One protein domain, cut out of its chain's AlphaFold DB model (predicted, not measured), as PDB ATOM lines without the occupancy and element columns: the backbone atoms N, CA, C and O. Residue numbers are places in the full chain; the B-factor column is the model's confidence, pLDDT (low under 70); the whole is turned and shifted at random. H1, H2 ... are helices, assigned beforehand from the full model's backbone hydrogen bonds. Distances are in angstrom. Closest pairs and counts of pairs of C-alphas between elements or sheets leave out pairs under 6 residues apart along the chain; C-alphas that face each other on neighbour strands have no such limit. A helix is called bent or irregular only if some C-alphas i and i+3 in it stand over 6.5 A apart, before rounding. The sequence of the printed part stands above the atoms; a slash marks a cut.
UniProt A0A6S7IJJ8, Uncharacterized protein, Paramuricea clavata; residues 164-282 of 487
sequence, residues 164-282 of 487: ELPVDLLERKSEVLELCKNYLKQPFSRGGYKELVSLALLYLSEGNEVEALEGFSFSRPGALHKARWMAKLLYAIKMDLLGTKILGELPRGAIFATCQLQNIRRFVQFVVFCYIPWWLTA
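This is residues 164 to 282 of the 487 residues of an uncharacterized protein of Paramuricea clavata (UniProt A0A6S7IJJ8). Two neighbouring helices, H2 and H3, run side by side through the core, and the long helix H5 crosses them on one side, with H1 packing on H2 and on the last part of H5. The short helix H4 continues beyond the end of H3, residues 248 to 253, of which 248 and 249 belong to H4, stick out, and the long link of residues 206 to 228 passes round the side of H2 and H3 away from H5. The printed part has 119 residues with five named helices, H1 to H5 in that order, and no named strand, and its class is all helix. It is compact, with a radius of gyration of the C-alphas of 14.3 A, and rounded, spanning 41 by 35 by 27 A.

H1, residues 167 to 184, begins at C-alpha 167 (600.856, 495.025, 488.817) and is 26.1 A long; it is irregular, but only just, with C-alphas 171 and 174 6.7 A apart, and has a kink of 32 degrees near residue 175. H2, residues 191 to 205, is 20.9 A long. H3, residues 229 to 241, begins at C-alpha 229 (615.695, 519.911, 489.279) and is 19.2 A long. H4 is residues 243 to 249, 10.1 A. H5, residues 258 to 281, is the longest helix at 33.9 A and ends at C-alpha 281 (614.954, 509.316, 475.186); it is irregular, but only just, with C-alphas 273 and 276 6.8 A apart, and has a kink of 35 degrees near residue 271.

H1 and H2 form a helical hairpin and touch, opposite ways at a steep tilt of 38 degrees; their closest C-alphas, of Cys 180 and Val 197, are 5.9 A apart. H2 touches H3, the same way at a shallow tilt of 32 degrees, with the closest C-alphas, of Leu 196 and Leu 234, 6.0 A apart. H5 touches H3 with residues 261 to 271 alone, opposite ways at a steep tilt of 52 degrees; the closest C-alphas, of Asp 240 and Arg 265, are 5.7 A apart. With residues 272 to 280 alone H5 touches H1, the same way at a steep tilt of 54 degrees, the closest C-alphas being those of Val 176 and Pro 277 at 6.5 A. H2 and H5 are close but not clearly touching, with the closest C-alphas, of Ala 200 and Val 272, 5.9 A apart. H4 meets H3 only through their link, and is apart from H1 and H2. Every O i to N i+4 pair is within hydrogen-bond range in H2 and H4, against 11 of 14 in H1, 8 of 9 in H3 and 17 of 20 in H5.

The two C-alphas farthest apart, of Pro 187 and Arg 252, are 41.4 A apart. The printed part has no cut. The link from H2 to H3 is long, at 23 residues; that from H3 to H4 is tight. The mean pLDDT of the printed part is 82.1, and residues 164 to 170, 189, 210 and 221 to 228 are under 70.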
ATOM      1  N   GLU A 164     604.564 495.812 496.818       54.75
ATOM      2  CA  GLU A 164     604.947 497.220 497.039       54.75
ATOM      3  C   GLU A 164     604.734 498.088 495.779       54.75
ATOM      4  O   GLU A 164     604.689 499.321 495.850       54.75
ATOM      5  N   LEU A 165     604.612 497.436 494.617       57.09
ATOM      6  CA  LEU A 165     604.401 498.022 493.300       57.09
ATOM      7  C   LEU A 165     603.103 497.468 492.684       57.09
ATOM      8  O   LEU A 165     602.960 496.249 492.597       57.09
ATOM      9  N   PRO A 166     602.190 498.326 492.197       61.12
ATOM     10  CA  PRO A 166     601.037 497.905 491.402       61.12
ATOM     11  C   PRO A 166     601.433 496.993 490.230       61.12
ATOM     12  O   PRO A 166     602.468 497.216 489.600       61.12
ATOM     13  N   VAL A 167     600.596 496.003 489.899       59.00
ATOM     14  CA  VAL A 167     600.856 495.025 488.817       59.00
ATOM     15  C   VAL A 167     601.198 495.692 487.479       59.00
ATOM     16  O   VAL A 167     602.153 495.275 486.829       59.00
ATOM     17  N   ASP A 168     600.530 496.790 487.124       63.75
ATOM     18  CA  ASP A 168     600.809 497.533 485.885       63.75
ATOM     19  C   ASP A 168     602.233 498.122 485.850       63.75
ATOM     20  O   ASP A 168     602.841 498.282 484.790       63.75
ATOM     21  N   LEU A 169     602.810 498.442 487.016       68.19
ATOM     22  CA  LEU A 169     604.214 498.848 487.116       68.19
ATOM     23  C   LEU A 169     605.165 497.660 487.036       68.19
ATOM     24  O   LEU A 169     606.273 497.809 486.518       68.19
ATOM     25  N   LEU A 170     604.742 496.488 487.504       68.25
ATOM     26  CA  LEU A 170     605.526 495.263 487.401       68.25
ATOM     27  C   LEU A 170     605.733 494.860 485.934       68.25
ATOM     28  O   LEU A 170     606.847 494.514 485.550       68.25
ATOM     29  N   GLU A 171     604.701 494.994 485.097       71.88
ATOM     30  CA  GLU A 171     604.799 494.740 483.653       71.88
ATOM     31  C   GLU A 171     605.787 495.694 482.965       71.88
ATOM     32  O   GLU A 171     606.583 495.288 482.115       71.88
ATOM     33  N   ARG A 172     605.806 496.965 483.387       79.81
ATOM     34  CA  ARG A 172     606.724 497.989 482.852       79.81
ATOM     35  C   ARG A 172     608.139 497.906 483.423       79.81
ATOM     36  O   ARG A 172     609.064 498.476 482.841       79.81
ATOM     37  N   LYS A 173     608.334 497.205 484.544       86.12
ATOM     38  CA  LYS A 173     609.623 497.075 485.248       86.12
ATOM     39  C   LYS A 173     610.722 496.592 484.308       86.12
ATOM     40  O   LYS A 173     611.777 497.217 484.247       86.12
ATOM     41  N   SER A 174     610.453 495.542 483.534       86.44
ATOM     42  CA  SER A 174     611.420 494.932 482.613       86.44
ATOM     43  C   SER A 174     611.854 495.881 481.494       86.44
ATOM     44  O   SER A 174     613.043 495.973 481.193       86.44
ATOM     45  N   GLU A 175     610.912 496.631 480.916       89.38
ATOM     46  CA  GLU A 175     611.190 497.613 479.858       89.38
ATOM     47  C   GLU A 175     612.118 498.724 480.371       89.38
ATOM     48  O   GLU A 175     613.147 499.028 479.760       89.38
ATOM     49  N   VAL A 176     611.781 499.315 481.522       91.06
ATOM     50  CA  VAL A 176     612.560 500.421 482.095       91.06
ATOM     51  C   VAL A 176     613.927 499.943 482.587       91.06
ATOM     52  O   VAL A 176     614.923 500.657 482.443       91.06
ATOM     53  N   LEU A 177     613.994 498.732 483.140       91.94
ATOM     54  CA  LEU A 177     615.237 498.118 483.593       91.94
ATOM     55  C   LEU A 177     616.206 497.925 482.419       91.94
ATOM     56  O   LEU A 177     617.360 498.353 482.504       91.94
ATOM     57  N   GLU A 178     615.732 497.376 481.300       91.25
ATOM     58  CA  GLU A 178     616.548 497.186 480.095       91.25
ATOM     59  C   GLU A 178     616.971 498.524 479.466       91.25
ATOM     60  O   GLU A 178     618.120 498.693 479.041       91.25
ATOM     61  N   LEU A 179     616.085 499.526 479.482       90.81
ATOM     62  CA  LEU A 179     616.423 500.887 479.063       90.81
ATOM     63  C   LEU A 179     617.573 501.466 479.904       90.81
ATOM     64  O   LEU A 179     618.539 501.990 479.346       90.81
ATOM     65  N   CYS A 180     617.504 501.344 481.235       91.94
ATOM     66  CA  CYS A 180     618.546 501.840 482.139       91.94
ATOM     67  C   CYS A 180     619.885 501.128 481.904       91.94
ATOM     68  O   CYS A 180     620.921 501.792 481.807       91.94
ATOM     69  N   LYS A 181     619.873 499.797 481.743       91.06
ATOM     70  CA  LYS A 181     621.070 499.002 481.421       91.06
ATOM     71  C   LYS A 181     621.737 499.470 480.136       91.06
ATOM     72  O   LYS A 181     622.946 499.701 480.105       91.06
ATOM     73  N   ASN A 182     620.957 499.638 479.073       90.06
ATOM     74  CA  ASN A 182     621.491 500.055 477.780       90.06
ATOM     75  C   ASN A 182     622.001 501.496 477.797       90.06
ATOM     76  O   ASN A 182     622.994 501.799 477.135       90.06
ATOM     77  N   TYR A 183     621.390 502.366 478.600       89.00
ATOM     78  CA  TYR A 183     621.870 503.732 478.773       89.00
ATOM     79  C   TYR A 183     623.183 503.796 479.571       89.00
ATOM     80  O   TYR A 183     624.064 504.580 479.228       89.00
ATOM     81  N   LEU A 184     623.372 502.946 480.591       89.31
ATOM     82  CA  LEU A 184     624.613 502.899 481.383       89.31
ATOM     83  C   LEU A 184     625.851 502.477 480.580       89.31
ATOM     84  O   LEU A 184     626.965 502.841 480.956       89.31
ATOM     85  N   LYS A 185     625.667 501.765 479.461       88.56
ATOM     86  CA  LYS A 185     626.747 501.400 478.526       88.56
ATOM     87  C   LYS A 185     627.289 502.602 477.737       88.56
ATOM     88  O   LYS A 185     628.336 502.495 477.102       88.56
ATOM     89  N   GLN A 186     626.584 503.735 477.741       84.69
ATOM     90  CA  GLN A 186     626.951 504.931 476.982       84.69
ATOM     91  C   GLN A 186     627.835 505.884 477.806       84.69
ATOM     92  O   GLN A 186     627.758 505.913 479.037       84.69
ATOM     93  N   PRO A 187     628.675 506.712 477.156       81.19
ATOM     94  CA  PRO A 187     629.457 507.719 477.860       81.19
ATOM     95  C   PRO A 187     628.559 508.831 478.419       81.19
ATOM     96  O   PRO A 187     627.748 509.424 477.708       81.19
ATOM     97  N   PHE A 188     628.752 509.173 479.694       77.69
ATOM     98  CA  PHE A 188     628.022 510.257 480.352       77.69
ATOM     99  C   PHE A 188     628.808 511.565 480.312       77.69
ATOM    100  O   PHE A 188     629.970 511.621 480.708       77.69
ATOM    101  N   SER A 189     628.138 512.653 479.934       69.38
ATOM    102  CA  SER A 189     628.707 514.005 480.002       69.38
ATOM    103  C   SER A 189     628.694 514.602 481.417       69.38
ATOM    104  O   SER A 189     629.444 515.537 481.699       69.38
ATOM    105  N   ARG A 190     627.838 514.093 482.321       72.00
ATOM    106  CA  ARG A 190     627.666 514.590 483.700       72.00
ATOM    107  C   ARG A 190     627.486 513.438 484.689       72.00
ATOM    108  O   ARG A 190     626.640 512.570 484.484       72.00
ATOM    109  N   GLY A 191     628.191 513.495 485.820       75.69
ATOM    110  CA  GLY A 191     628.115 512.467 486.871       75.69
ATOM    111  C   GLY A 191     626.714 512.274 487.464       75.69
ATOM    112  O   GLY A 191     626.295 511.142 487.676       75.69
ATOM    113  N   GLY A 192     625.940 513.353 487.638       79.31
ATOM    114  CA  GLY A 192     624.574 513.263 488.174       79.31
ATOM    115  C   GLY A 192     623.583 512.528 487.263       79.31
ATOM    116  O   GLY A 192     622.578 512.024 487.746       79.31
ATOM    117  N   TYR A 193     623.860 512.443 485.956       84.69
ATOM    118  CA  TYR A 193     623.028 511.674 485.025       84.69
ATOM    119  C   TYR A 193     623.297 510.181 485.183       84.69
ATOM    120  O   TYR A 193     622.354 509.406 485.283       84.69
ATOM    121  N   LYS A 194     624.578 509.800 485.290       86.94
ATOM    122  CA  LYS A 194     624.968 508.423 485.612       86.94
ATOM    123  C   LYS A 194     624.352 507.991 486.940       86.94
ATOM    124  O   LYS A 194     623.734 506.940 487.006       86.94
ATOM    125  N   GLU A 195     624.447 508.842 487.962       88.94
ATOM    126  CA  GLU A 195     623.870 508.561 489.277       88.94
ATOM    127  C   GLU A 195     622.347 508.367 489.230       88.94
ATOM    128  O   GLU A 195     621.848 507.436 489.852       88.94
ATOM    129  N   LEU A 196     621.610 509.194 488.475       90.00
ATOM    130  CA  LEU A 196     620.158 509.037 488.328       90.00
ATOM    131  C   LEU A 196     619.798 507.665 487.748       90.00
ATOM    132  O   LEU A 196     618.925 506.987 488.285       90.00
ATOM    133  N   VAL A 197     620.475 507.263 486.669       91.31
ATOM    134  CA  VAL A 197     620.207 505.983 485.997       91.31
ATOM    135  C   VAL A 197     620.612 504.808 486.885       91.31
ATOM    136  O   VAL A 197     619.860 503.847 486.994       91.31
ATOM    137  N   SER A 198     621.748 504.899 487.584       91.94
ATOM    138  CA  SER A 198     622.167 503.874 488.546       91.94
ATOM    139  C   SER A 198     621.188 503.738 489.716       91.94
ATOM    140  O   SER A 198     620.873 502.621 490.109       91.94
ATOM    141  N   LEU A 199     620.660 504.844 490.251       92.31
ATOM    142  CA  LEU A 199     619.651 504.807 491.315       92.31
ATOM    143  C   LEU A 199     618.322 504.215 490.834       92.31
ATOM    144  O   LEU A 199     617.711 503.442 491.564       92.31
ATOM    145  N   ALA A 200     617.886 504.551 489.618       93.38
ATOM    146  CA  ALA A 200     616.694 503.954 489.022       93.38
ATOM    147  C   ALA A 200     616.875 502.447 488.792       93.38
ATOM    148  O   ALA A 200     615.976 501.670 489.100       93.38
ATOM    149  N   LEU A 201     618.051 502.017 488.322       92.62
ATOM    150  CA  LEU A 201     618.371 500.601 488.160       92.62
ATOM    151  C   LEU A 201     618.419 499.869 489.507       92.62
ATOM    152  O   LEU A 201     617.881 498.772 489.620       92.62
ATOM    153  N   LEU A 202     619.018 500.474 490.534       91.25
ATOM    154  CA  LEU A 202     619.034 499.926 491.891       91.25
ATOM    155  C   LEU A 202     617.609 499.760 492.440       91.25
ATOM    156  O   LEU A 202     617.287 498.714 492.994       91.25
ATOM    157  N   TYR A 203     616.750 500.757 492.218       91.00
ATOM    158  CA  TYR A 203     615.335 500.710 492.581       91.00
ATOM    159  C   TYR A 203     614.580 499.590 491.855       91.00
ATOM    160  O   TYR A 203     613.872 498.813 492.483       91.00
ATOM    161  N   LEU A 204     614.759 499.468 490.538       90.31
ATOM    162  CA  LEU A 204     614.068 498.467 489.720       90.31
ATOM    163  C   LEU A 204     614.593 497.048 489.931       90.31
ATOM    164  O   LEU A 204     613.848 496.099 489.746       90.31
ATOM    165  N   SER A 205     615.865 496.875 490.266       86.88
ATOM    166  CA  SER A 205     616.460 495.548 490.453       86.88
ATOM    167  C   SER A 205     616.359 495.029 491.879       86.88
ATOM    168  O   SER A 205     616.758 493.892 492.122       86.88
ATOM    169  N   GLU A 206     615.894 495.855 492.821       81.62
ATOM    170  CA  GLU A 206     615.941 495.559 494.259       81.62
ATOM    171  C   GLU A 206     617.366 495.189 494.724       81.62
ATOM    172  O   GLU A 206     617.565 494.400 495.641       81.62
ATOM    173  N   GLY A 207     618.387 495.750 494.065       72.44
ATOM    174  CA  GLY A 207     619.797 495.465 494.354       72.44
ATOM    175  C   GLY A 207     620.382 494.226 493.679       72.44
ATOM    176  O   GLY A 207     621.570 493.969 493.855       72.44
ATOM    177  N   ASN A 208     619.613 493.495 492.868       75.88
ATOM    178  CA  ASN A 208     620.078 492.256 492.234       75.88
ATOM    179  C   ASN A 208     620.982 492.471 490.998       75.88
ATOM    180  O   ASN A 208     621.651 491.540 490.557       75.88
ATOM    181  N   GLU A 209     621.045 493.683 490.434       76.50
ATOM    182  CA  GLU A 209     621.838 493.990 489.225       76.50
ATOM    183  C   GLU A 209     623.287 494.393 489.544       76.50
ATOM    184  O   GLU A 209     623.710 495.530 489.326       76.50
ATOM    185  N   VAL A 210     624.061 493.442 490.075       66.81
ATOM    186  CA  VAL A 210     625.415 493.682 490.609       66.81
ATOM    187  C   VAL A 210     626.419 494.113 489.530       66.81
ATOM    188  O   VAL A 210     627.206 495.026 489.770       66.81
ATOM    189  N   GLU A 211     626.374 493.522 488.332       73.88
ATOM    190  CA  GLU A 211     627.327 493.825 487.248       73.88
ATOM    191  C   GLU A 211     627.161 495.252 486.704       73.88
ATOM    192  O   GLU A 211     628.124 496.002 486.552       73.88
ATOM    193  N   ALA A 212     625.920 495.672 486.447       74.69
ATOM    194  CA  ALA A 212     625.629 497.008 485.923       74.69
ATOM    195  C   ALA A 212     625.834 498.126 486.967       74.69
ATOM    196  O   ALA A 212     625.925 499.305 486.609       74.69
ATOM    197  N   LEU A 213     625.907 497.760 488.249       80.06
ATOM    198  CA  LEU A 213     626.143 498.653 489.382       80.06
ATOM    199  C   LEU A 213     627.565 498.522 489.951       80.06
ATOM    200  O   LEU A 213     627.839 499.050 491.031       80.06
ATOM    201  N   GLU A 214     628.490 497.872 489.240       78.12
ATOM    202  CA  GLU A 214     629.866 497.720 489.707       78.12
ATOM    203  C   GLU A 214     630.524 499.092 489.964       78.12
ATOM    204  O   GLU A 214     630.506 500.008 489.133       78.12
ATOM    205  N   GLY A 215     631.071 499.263 491.170       76.56
ATOM    206  CA  GLY A 215     631.665 500.526 491.618       76.56
ATOM    207  C   GLY A 215     630.660 501.648 491.913       76.56
ATOM    208  O   GLY A 215     631.075 502.782 492.175       76.56
ATOM    209  N   PHE A 216     629.349 501.377 491.893       83.12
ATOM    210  CA  PHE A 216     628.345 502.348 492.316       83.12
ATOM    211  C   PHE A 216     628.426 502.584 493.826       83.12
ATOM    212  O   PHE A 216     628.437 501.660 494.636       83.12
ATOM    213  N   SER A 217     628.444 503.855 494.214       80.88
ATOM    214  CA  SER A 217     628.328 504.266 495.607       80.88
ATOM    215  C   SER A 217     627.391 505.458 495.713       80.88
ATOM    216  O   SER A 217     627.336 506.320 494.829       80.88
ATOM    217  N   PHE A 218     626.644 505.517 496.817       82.19
ATOM    218  CA  PHE A 218     625.815 506.676 497.110       82.19
ATOM    219  C   PHE A 218     626.703 507.911 497.252       82.19
ATOM    220  O   PHE A 218     627.477 508.041 498.202       82.19
ATOM    221  N   SER A 219     626.559 508.852 496.323       78.69
ATOM    222  CA  SER A 219     627.253 510.128 496.440       78.69
ATOM    223  C   SER A 219     626.593 510.988 497.511       78.69
ATOM    224  O   SER A 219     625.373 510.928 497.725       78.69
ATOM    225  N   ARG A 220     627.391 511.826 498.180       72.44
ATOM    226  CA  ARG A 220     626.839 512.812 499.111       72.44
ATOM    227  C   ARG A 220     625.862 513.714 498.361       72.44
ATOM    228  O   ARG A 220     626.171 514.144 497.248       72.44
ATOM    229  N   PRO A 221     624.695 514.009 498.940       63.75
ATOM    230  CA  PRO A 221     623.719 514.806 498.228       63.75
ATOM    231  C   PRO A 221     624.234 516.231 497.951       63.75
ATOM    232  O   PRO A 221     624.752 516.900 498.846       63.75
ATOM    233  N   GLY A 222     624.147 516.671 496.693       67.56
ATOM    234  CA  GLY A 222     624.635 517.980 496.249       67.56
ATOM    235  C   GLY A 222     623.651 519.121 496.523       67.56
ATOM    236  O   GLY A 222     622.474 518.896 496.770       67.56
ATOM    237  N   ALA A 223     624.110 520.371 496.424       66.38
ATOM    238  CA  ALA A 223     623.293 521.542 496.753       66.38
ATOM    239  C   ALA A 223     621.946 521.594 495.995       66.38
ATOM    240  O   ALA A 223     621.898 521.553 494.758       66.38
ATOM    241  N   LEU A 224     620.853 521.742 496.751       66.25
ATOM    242  CA  LEU A 224     619.488 521.814 496.236       66.25
ATOM    243  C   LEU A 224     619.128 523.263 495.879       66.25
ATOM    244  O   LEU A 224     619.019 524.135 496.739       66.25
ATOM    245  N   HIS A 225     618.927 523.529 494.589       63.38
ATOM    246  CA  HIS A 225     618.532 524.847 494.080       63.38
ATOM    247  C   HIS A 225     617.336 524.714 493.138       63.38
ATOM    248  O   HIS A 225     617.217 523.718 492.424       63.38
ATOM    249  N   LYS A 226     616.475 525.741 493.062       53.56
ATOM    250  CA  LYS A 226     615.302 525.739 492.160       53.56
ATOM    251  C   LYS A 226     615.676 525.510 490.684       53.56
ATOM    252  O   LYS A 226     614.888 524.922 489.959       53.56
ATOM    253  N   ALA A 227     616.881 525.914 490.277       46.56
ATOM    254  CA  ALA A 227     617.416 525.731 488.926       46.56
ATOM    255  C   ALA A 227     617.963 524.317 488.631       46.56
ATOM    256  O   ALA A 227     618.205 523.990 487.475       46.56
ATOM    257  N   ARG A 228     618.194 523.481 489.657       62.41
ATOM    258  CA  ARG A 228     618.779 522.134 489.529       62.41
ATOM    259  C   ARG A 228     617.762 521.078 489.939       62.41
ATOM    260  O   ARG A 228     617.832 520.505 491.024       62.41
ATOM    261  N   TRP A 229     616.800 520.843 489.059       70.38
ATOM    262  CA  TRP A 229     615.695 519.911 489.279       70.38
ATOM    263  C   TRP A 229     616.174 518.466 489.524       70.38
ATOM    264  O   TRP A 229     615.624 517.802 490.397       70.38
ATOM    265  N   MET A 230     617.252 518.028 488.857       77.94
ATOM    266  CA  MET A 230     617.814 516.672 488.978       77.94
ATOM    267  C   MET A 230     618.182 516.299 490.417       77.94
ATOM    268  O   MET A 230     617.945 515.175 490.844       77.94
ATOM    269  N   ALA A 231     618.708 517.255 491.193       79.75
ATOM    270  CA  ALA A 231     619.059 517.009 492.587       79.75
ATOM    271  C   ALA A 231     617.843 516.487 493.364       79.75
ATOM    272  O   ALA A 231     617.960 515.491 494.065       79.75
ATOM    273  N   LYS A 232     616.660 517.088 493.169       85.38
ATOM    274  CA  LYS A 232     615.423 516.668 493.844       85.38
ATOM    275  C   LYS A 232     615.069 515.209 493.558       85.38
ATOM    276  O   LYS A 232     614.621 514.526 494.470       85.38
ATOM    277  N   LEU A 233     615.298 514.739 492.328       89.56
ATOM    278  CA  LEU A 233     615.065 513.340 491.965       89.56
ATOM    279  C   LEU A 233     616.052 512.411 492.669       89.56
ATOM    280  O   LEU A 233     615.635 511.449 493.302       89.56
ATOM    281  N   LEU A 234     617.345 512.747 492.626       88.94
ATOM    282  CA  LEU A 234     618.389 511.978 493.310       88.94
ATOM    283  C   LEU A 234     618.106 511.871 494.816       88.94
ATOM    284  O   LEU A 234     618.243 510.796 495.390       88.94
ATOM    285  N   TYR A 235     617.691 512.969 495.455       88.94
ATOM    286  CA  TYR A 235     617.302 512.972 496.867       88.94
ATOM    287  C   TYR A 235     616.094 512.073 497.129       88.94
ATOM    288  O   TYR A 235     616.155 511.254 498.039       88.94
ATOM    289  N   ALA A 236     615.023 512.212 496.343       91.50
ATOM    290  CA  ALA A 236     613.802 511.443 496.546       91.50
ATOM    291  C   ALA A 236     614.053 509.933 496.429       91.50
ATOM    292  O   ALA A 236     613.679 509.190 497.331       91.50
ATOM    293  N   ILE A 237     614.763 509.497 495.381       92.19
ATOM    294  CA  ILE A 237     615.053 508.071 495.164       92.19
ATOM    295  C   ILE A 237     615.911 507.514 496.308       92.19
ATOM    296  O   ILE A 237     615.627 506.441 496.830       92.19
ATOM    297  N   LYS A 238     616.928 508.258 496.765       90.88
ATOM    298  CA  LYS A 238     617.748 507.845 497.917       90.88
ATOM    299  C   LYS A 238     616.948 507.758 499.213       90.88
ATOM    300  O   LYS A 238     617.183 506.844 499.995       90.88
ATOM    301  N   MET A 239     616.051 508.715 499.459       89.62
ATOM    302  CA  MET A 239     615.201 508.715 500.652       89.62
ATOM    303  C   MET A 239     614.260 507.513 500.672       89.62
ATOM    304  O   MET A 239     614.050 506.959 501.744       89.62
ATOM    305  N   ASP A 240     613.740 507.098 499.516       91.31
ATOM    306  CA  ASP A 240     612.902 505.902 499.408       91.31
ATOM    307  C   ASP A 240     613.724 504.615 499.594       91.31
ATOM    308  O   ASP A 240     613.417 503.811 500.470       91.31
ATOM    309  N   LEU A 241     614.845 504.476 498.873       89.94
ATOM    310  CA  LEU A 241     615.743 503.313 498.975       89.94
ATOM    311  C   LEU A 241     616.298 503.097 500.391       89.94
ATOM    312  O   LEU A 241     616.457 501.966 500.835       89.94
ATOM    313  N   LEU A 242     616.619 504.182 501.099       88.19
ATOM    314  CA  LEU A 242     617.132 504.134 502.470       88.19
ATOM    315  C   LEU A 242     616.019 504.276 503.515       88.19
ATOM    316  O   LEU A 242     616.318 504.350 504.705       88.19
ATOM    317  N   GLY A 243     614.755 504.351 503.094       86.50
ATOM    318  CA  GLY A 243     613.640 504.750 503.947       86.50
ATOM    319  C   GLY A 243     613.437 503.834 505.144       86.50
ATOM    320  O   GLY A 243     613.318 504.310 506.273       86.50
ATOM    321  N   THR A 244     613.488 502.523 504.912       82.12
ATOM    322  CA  THR A 244     613.371 501.496 505.957       82.12
ATOM    323  C   THR A 244     614.499 501.609 506.982       82.12
ATOM    324  O   THR A 244     614.245 501.651 508.185       82.12
ATOM    325  N   LYS A 245     615.741 501.767 506.511       82.75
ATOM    326  CA  LYS A 245     616.921 501.949 507.364       82.75
ATOM    327  C   LYS A 245     616.854 503.246 508.173       82.75
ATOM    328  O   LYS A 245     617.136 503.241 509.365       82.75
ATOM    329  N   ILE A 246     616.431 504.348 507.550       83.38
ATOM    330  CA  ILE A 246     616.256 505.652 508.208       83.38
ATOM    331  C   ILE A 246     615.220 505.561 509.333       83.38
ATOM    332  O   ILE A 246     615.480 506.057 510.427       83.38
ATOM    333  N   LEU A 247     614.069 504.928 509.088       79.12
ATOM    334  CA  LEU A 247     613.015 504.782 510.097       79.12
ATOM    335  C   LEU A 247     613.397 503.820 511.231       79.12
ATOM    336  O   LEU A 247     612.915 503.998 512.348       79.12
ATOM    337  N   GLY A 248     614.237 502.816 510.952       81.44
ATOM    338  CA  GLY A 248     614.690 501.834 511.939       81.44
ATOM    339  C   GLY A 248     615.865 502.296 512.809       81.44
ATOM    340  O   GLY A 248     615.925 501.941 513.982       81.44
ATOM    341  N   GLU A 249     616.791 503.086 512.259       89.06
ATOM    342  CA  GLU A 249     618.042 503.457 512.944       89.06
ATOM    343  C   GLU A 249     618.045 504.879 513.527       89.06
ATOM    344  O   GLU A 249     618.853 505.175 514.409       89.06
ATOM    345  N   LEU A 250     617.172 505.777 513.055       85.56
ATOM    346  CA  LEU A 250     617.112 507.163 513.531       85.56
ATOM    347  C   LEU A 250     615.874 507.425 514.401       85.56
ATOM    348  O   LEU A 250     614.857 506.743 514.267       85.56
ATOM    349  N   PRO A 251     615.914 508.447 515.280       85.31
ATOM    350  CA  PRO A 251     614.746 508.836 516.063       85.31
ATOM    351  C   PRO A 251     613.531 509.141 515.177       85.31
ATOM    352  O   PRO A 251     613.661 509.726 514.096       85.31
ATOM    353  N   ARG A 252     612.329 508.798 515.660       78.56
ATOM    354  CA  ARG A 252     611.075 509.060 514.938       78.56
ATOM    355  C   ARG A 252     610.971 510.536 514.551       78.56
ATOM    356  O   ARG A 252     611.098 511.417 515.398       78.56
ATOM    357  N   GLY A 253     610.719 510.795 513.269       76.44
ATOM    358  CA  GLY A 253     610.576 512.150 512.736       76.44
ATOM    359  C   GLY A 253     611.887 512.929 512.576       76.44
ATOM    360  O   GLY A 253     611.827 514.107 512.235       76.44
ATOM    361  N   ALA A 254     613.059 512.310 512.773       83.31
ATOM    362  CA  ALA A 254     614.351 512.981 512.593       83.31
ATOM    363  C   ALA A 254     614.579 513.467 511.151       83.31
ATOM    364  O   ALA A 254     615.175 514.522 510.943       83.31
ATOM    365  N   ILE A 255     614.104 512.701 510.162       81.31
ATOM    366  CA  ILE A 255     614.158 513.075 508.740       81.31
ATOM    367  C   ILE A 255     612.743 513.193 508.170       81.31
ATOM    368  O   ILE A 255     612.390 514.229 507.609       81.31
ATOM    369  N   PHE A 256     611.935 512.144 508.320       79.50
ATOM    370  CA  PHE A 256     610.537 512.114 507.896       79.50
ATOM    371  C   PHE A 256     609.718 511.135 508.747       79.50
ATOM    372  O   PHE A 256     610.264 510.243 509.398       79.50
ATOM    373  N   ALA A 257     608.398 511.315 508.742       80.69
ATOM    374  CA  ALA A 257     607.435 510.354 509.278       80.69
ATOM    375  C   ALA A 257     607.090 509.263 508.244       80.69
ATOM    376  O   ALA A 257     607.283 509.453 507.042       80.69
ATOM    377  N   THR A 258     606.503 508.149 508.685       75.94
ATOM    378  CA  THR A 258     606.098 507.030 507.810       75.94
ATOM    379  C   THR A 258     605.171 507.472 506.671       75.94
ATOM    380  O   THR A 258     605.391 507.118 505.516       75.94
ATOM    381  N   CYS A 259     604.193 508.336 506.955       76.31
ATOM    382  CA  CYS A 259     603.290 508.886 505.938       76.31
ATOM    383  C   CYS A 259     604.010 509.781 504.910       76.31
ATOM    384  O   CYS A 259     603.623 509.855 503.745       76.31
ATOM    385  N   GLN A 260     605.087 510.460 505.312       82.44
ATOM    386  CA  GLN A 260     605.905 511.254 504.397       82.44
ATOM    387  C   GLN A 260     606.759 510.354 503.502       82.44
ATOM    388  O   GLN A 260     606.878 510.651 502.315       82.44
ATOM    389  N   LEU A 261     607.289 509.241 504.027       85.50
ATOM    390  CA  LEU A 261     607.987 508.237 503.218       85.50
ATOM    391  C   LEU A 261     607.066 507.650 502.142       85.50
ATOM    392  O   LEU A 261     607.471 507.565 500.988       85.50
ATOM    393  N   GLN A 262     605.809 507.344 502.474       84.56
ATOM    394  CA  GLN A 262     604.820 506.879 501.490       84.56
ATOM    395  C   GLN A 262     604.604 507.895 500.356       84.56
ATOM    396  O   GLN A 262     604.584 507.528 499.183       84.56
ATOM    397  N   ASN A 263     604.514 509.190 500.676       86.19
ATOM    398  CA  ASN A 263     604.404 510.238 499.656       86.19
ATOM    399  C   ASN A 263     605.668 510.349 498.786       86.19
ATOM    400  O   ASN A 263     605.566 510.582 497.580       86.19
ATOM    401  N   ILE A 264     606.854 510.170 499.378       90.19
ATOM    402  CA  ILE A 264     608.118 510.116 498.629       90.19
ATOM    403  C   ILE A 264     608.118 508.901 497.699       90.19
ATOM    404  O   ILE A 264     608.448 509.059 496.528       90.19
ATOM    405  N   ARG A 265     607.687 507.729 498.177       90.69
ATOM    406  CA  ARG A 265     607.609 506.492 497.392       90.69
ATOM    407  C   ARG A 265     606.679 506.633 496.188       90.69
ATOM    408  O   ARG A 265     607.097 506.340 495.072       90.69
ATOM    409  N   ARG A 266     605.478 507.196 496.368       91.44
ATOM    410  CA  ARG A 266     604.558 507.529 495.256       91.44
ATOM    411  C   ARG A 266     605.230 508.420 494.207       91.44
ATOM    412  O   ARG A 266     605.164 508.163 493.007       91.44
ATOM    413  N   PHE A 267     605.941 509.455 494.658       92.50
ATOM    414  CA  PHE A 267     606.689 510.337 493.763       92.50
ATOM    415  C   PHE A 267     607.849 509.618 493.052       92.50
ATOM    416  O   PHE A 267     608.054 509.831 491.858       92.50
ATOM    417  N   VAL A 268     608.597 508.761 493.750       93.94
ATOM    418  CA  VAL A 268     609.706 507.980 493.182       93.94
ATOM    419  C   VAL A 268     609.207 506.991 492.133       93.94
ATOM    420  O   VAL A 268     609.803 506.923 491.061       93.94
ATOM    421  N   GLN A 269     608.083 506.313 492.371       92.94
ATOM    422  CA  GLN A 269     607.447 505.442 491.378       92.94
ATOM    423  C   GLN A 269     607.120 506.221 490.098       92.94
ATOM    424  O   GLN A 269     607.530 505.827 489.007       92.94
ATOM    425  N   PHE A 270     606.480 507.385 490.210       94.31
ATOM    426  CA  PHE A 270     606.239 508.245 489.049       94.31
ATOM    427  C   PHE A 270     607.542 508.616 488.321       94.31
ATOM    428  O   PHE A 270     607.628 508.562 487.089       94.31
ATOM    429  N   VAL A 271     608.578 508.985 489.078       93.88
ATOM    430  CA  VAL A 271     609.870 509.381 488.517       93.88
ATOM    431  C   VAL A 271     610.515 508.230 487.748       93.88
ATOM    432  O   VAL A 271     610.939 508.429 486.611       93.88
ATOM    433  N   VAL A 272     610.571 507.040 488.338       94.00
ATOM    434  CA  VAL A 272     611.232 505.870 487.755       94.00
ATOM    435  C   VAL A 272     610.456 505.327 486.558       94.00
ATOM    436  O   VAL A 272     611.066 505.052 485.529       94.00
ATOM    437  N   PHE A 273     609.130 505.211 486.647       92.56
ATOM    438  CA  PHE A 273     608.333 504.541 485.614       92.56
ATOM    439  C   PHE A 273     607.826 505.466 484.502       92.56
ATOM    440  O   PHE A 273     607.524 504.988 483.410       92.56
ATOM    441  N   CYS A 274     607.722 506.777 484.742       92.56
ATOM    442  CA  CYS A 274     607.236 507.727 483.734       92.56
ATOM    443  C   CYS A 274     608.304 508.742 483.322       92.56
ATOM    444  O   CYS A 274     608.569 508.919 482.133       92.56
ATOM    445  N   TYR A 275     608.918 509.428 484.289       91.81
ATOM    446  CA  TYR A 275     609.771 510.577 483.985       91.81
ATOM    447  C   TYR A 275     611.138 510.185 483.409       91.81
ATOM    448  O   TYR A 275     611.546 510.728 482.384       91.81
ATOM    449  N   ILE A 276     611.858 509.266 484.061       91.19
ATOM    450  CA  ILE A 276     613.203 508.846 483.646       91.19
ATOM    451  C   ILE A 276     613.190 508.233 482.236       91.19
ATOM    452  O   ILE A 276     614.000 508.683 481.426       91.19
ATOM    453  N   PRO A 277     612.276 507.306 481.881       90.69
ATOM    454  CA  PRO A 277     612.214 506.751 480.530       90.69
ATOM    455  C   PRO A 277     612.053 507.823 479.452       90.69
ATOM    456  O   PRO A 277     612.806 507.833 478.479       90.69
ATOM    457  N   TRP A 278     611.131 508.771 479.656       90.06
ATOM    458  CA  TRP A 278     610.945 509.914 478.756       90.06
ATOM    459  C   TRP A 278     612.189 510.810 478.696       90.06
ATOM    460  O   TRP A 278     612.598 511.251 477.623       90.06
ATOM    461  N   TRP A 279     612.823 511.078 479.837       87.44
ATOM    462  CA  TRP A 279     613.988 511.957 479.903       87.44
ATOM    463  C   TRP A 279     615.215 511.360 479.196       87.44
ATOM    464  O   TRP A 279     615.924 512.078 478.488       87.44
ATOM    465  N   LEU A 280     615.451 510.051 479.331       84.81
ATOM    466  CA  LEU A 280     616.576 509.359 478.689       84.81
ATOM    467  C   LEU A 280     616.462 509.331 477.160       84.81
ATOM    468  O   LEU A 280     617.478 509.347 476.466       84.81
ATOM    469  N   THR A 281     615.240 509.339 476.630       82.38
ATOM    470  CA  THR A 281     614.954 509.316 475.186       82.38
ATOM    471  C   THR A 281     614.730 510.710 474.583       82.38
ATOM    472  O   THR A 281     614.617 510.846 473.364       82.38
ATOM    473  N   ALA A 282     614.769 511.768 475.401       80.44
ATOM    474  CA  ALA A 282     614.637 513.161 474.972       80.44
ATOM    475  C   ALA A 282     615.786 513.767 474.125       80.44
ATOM    476  O   ALA A 282     615.509 514.748 473.433       80.44
TER     477      ALA A 282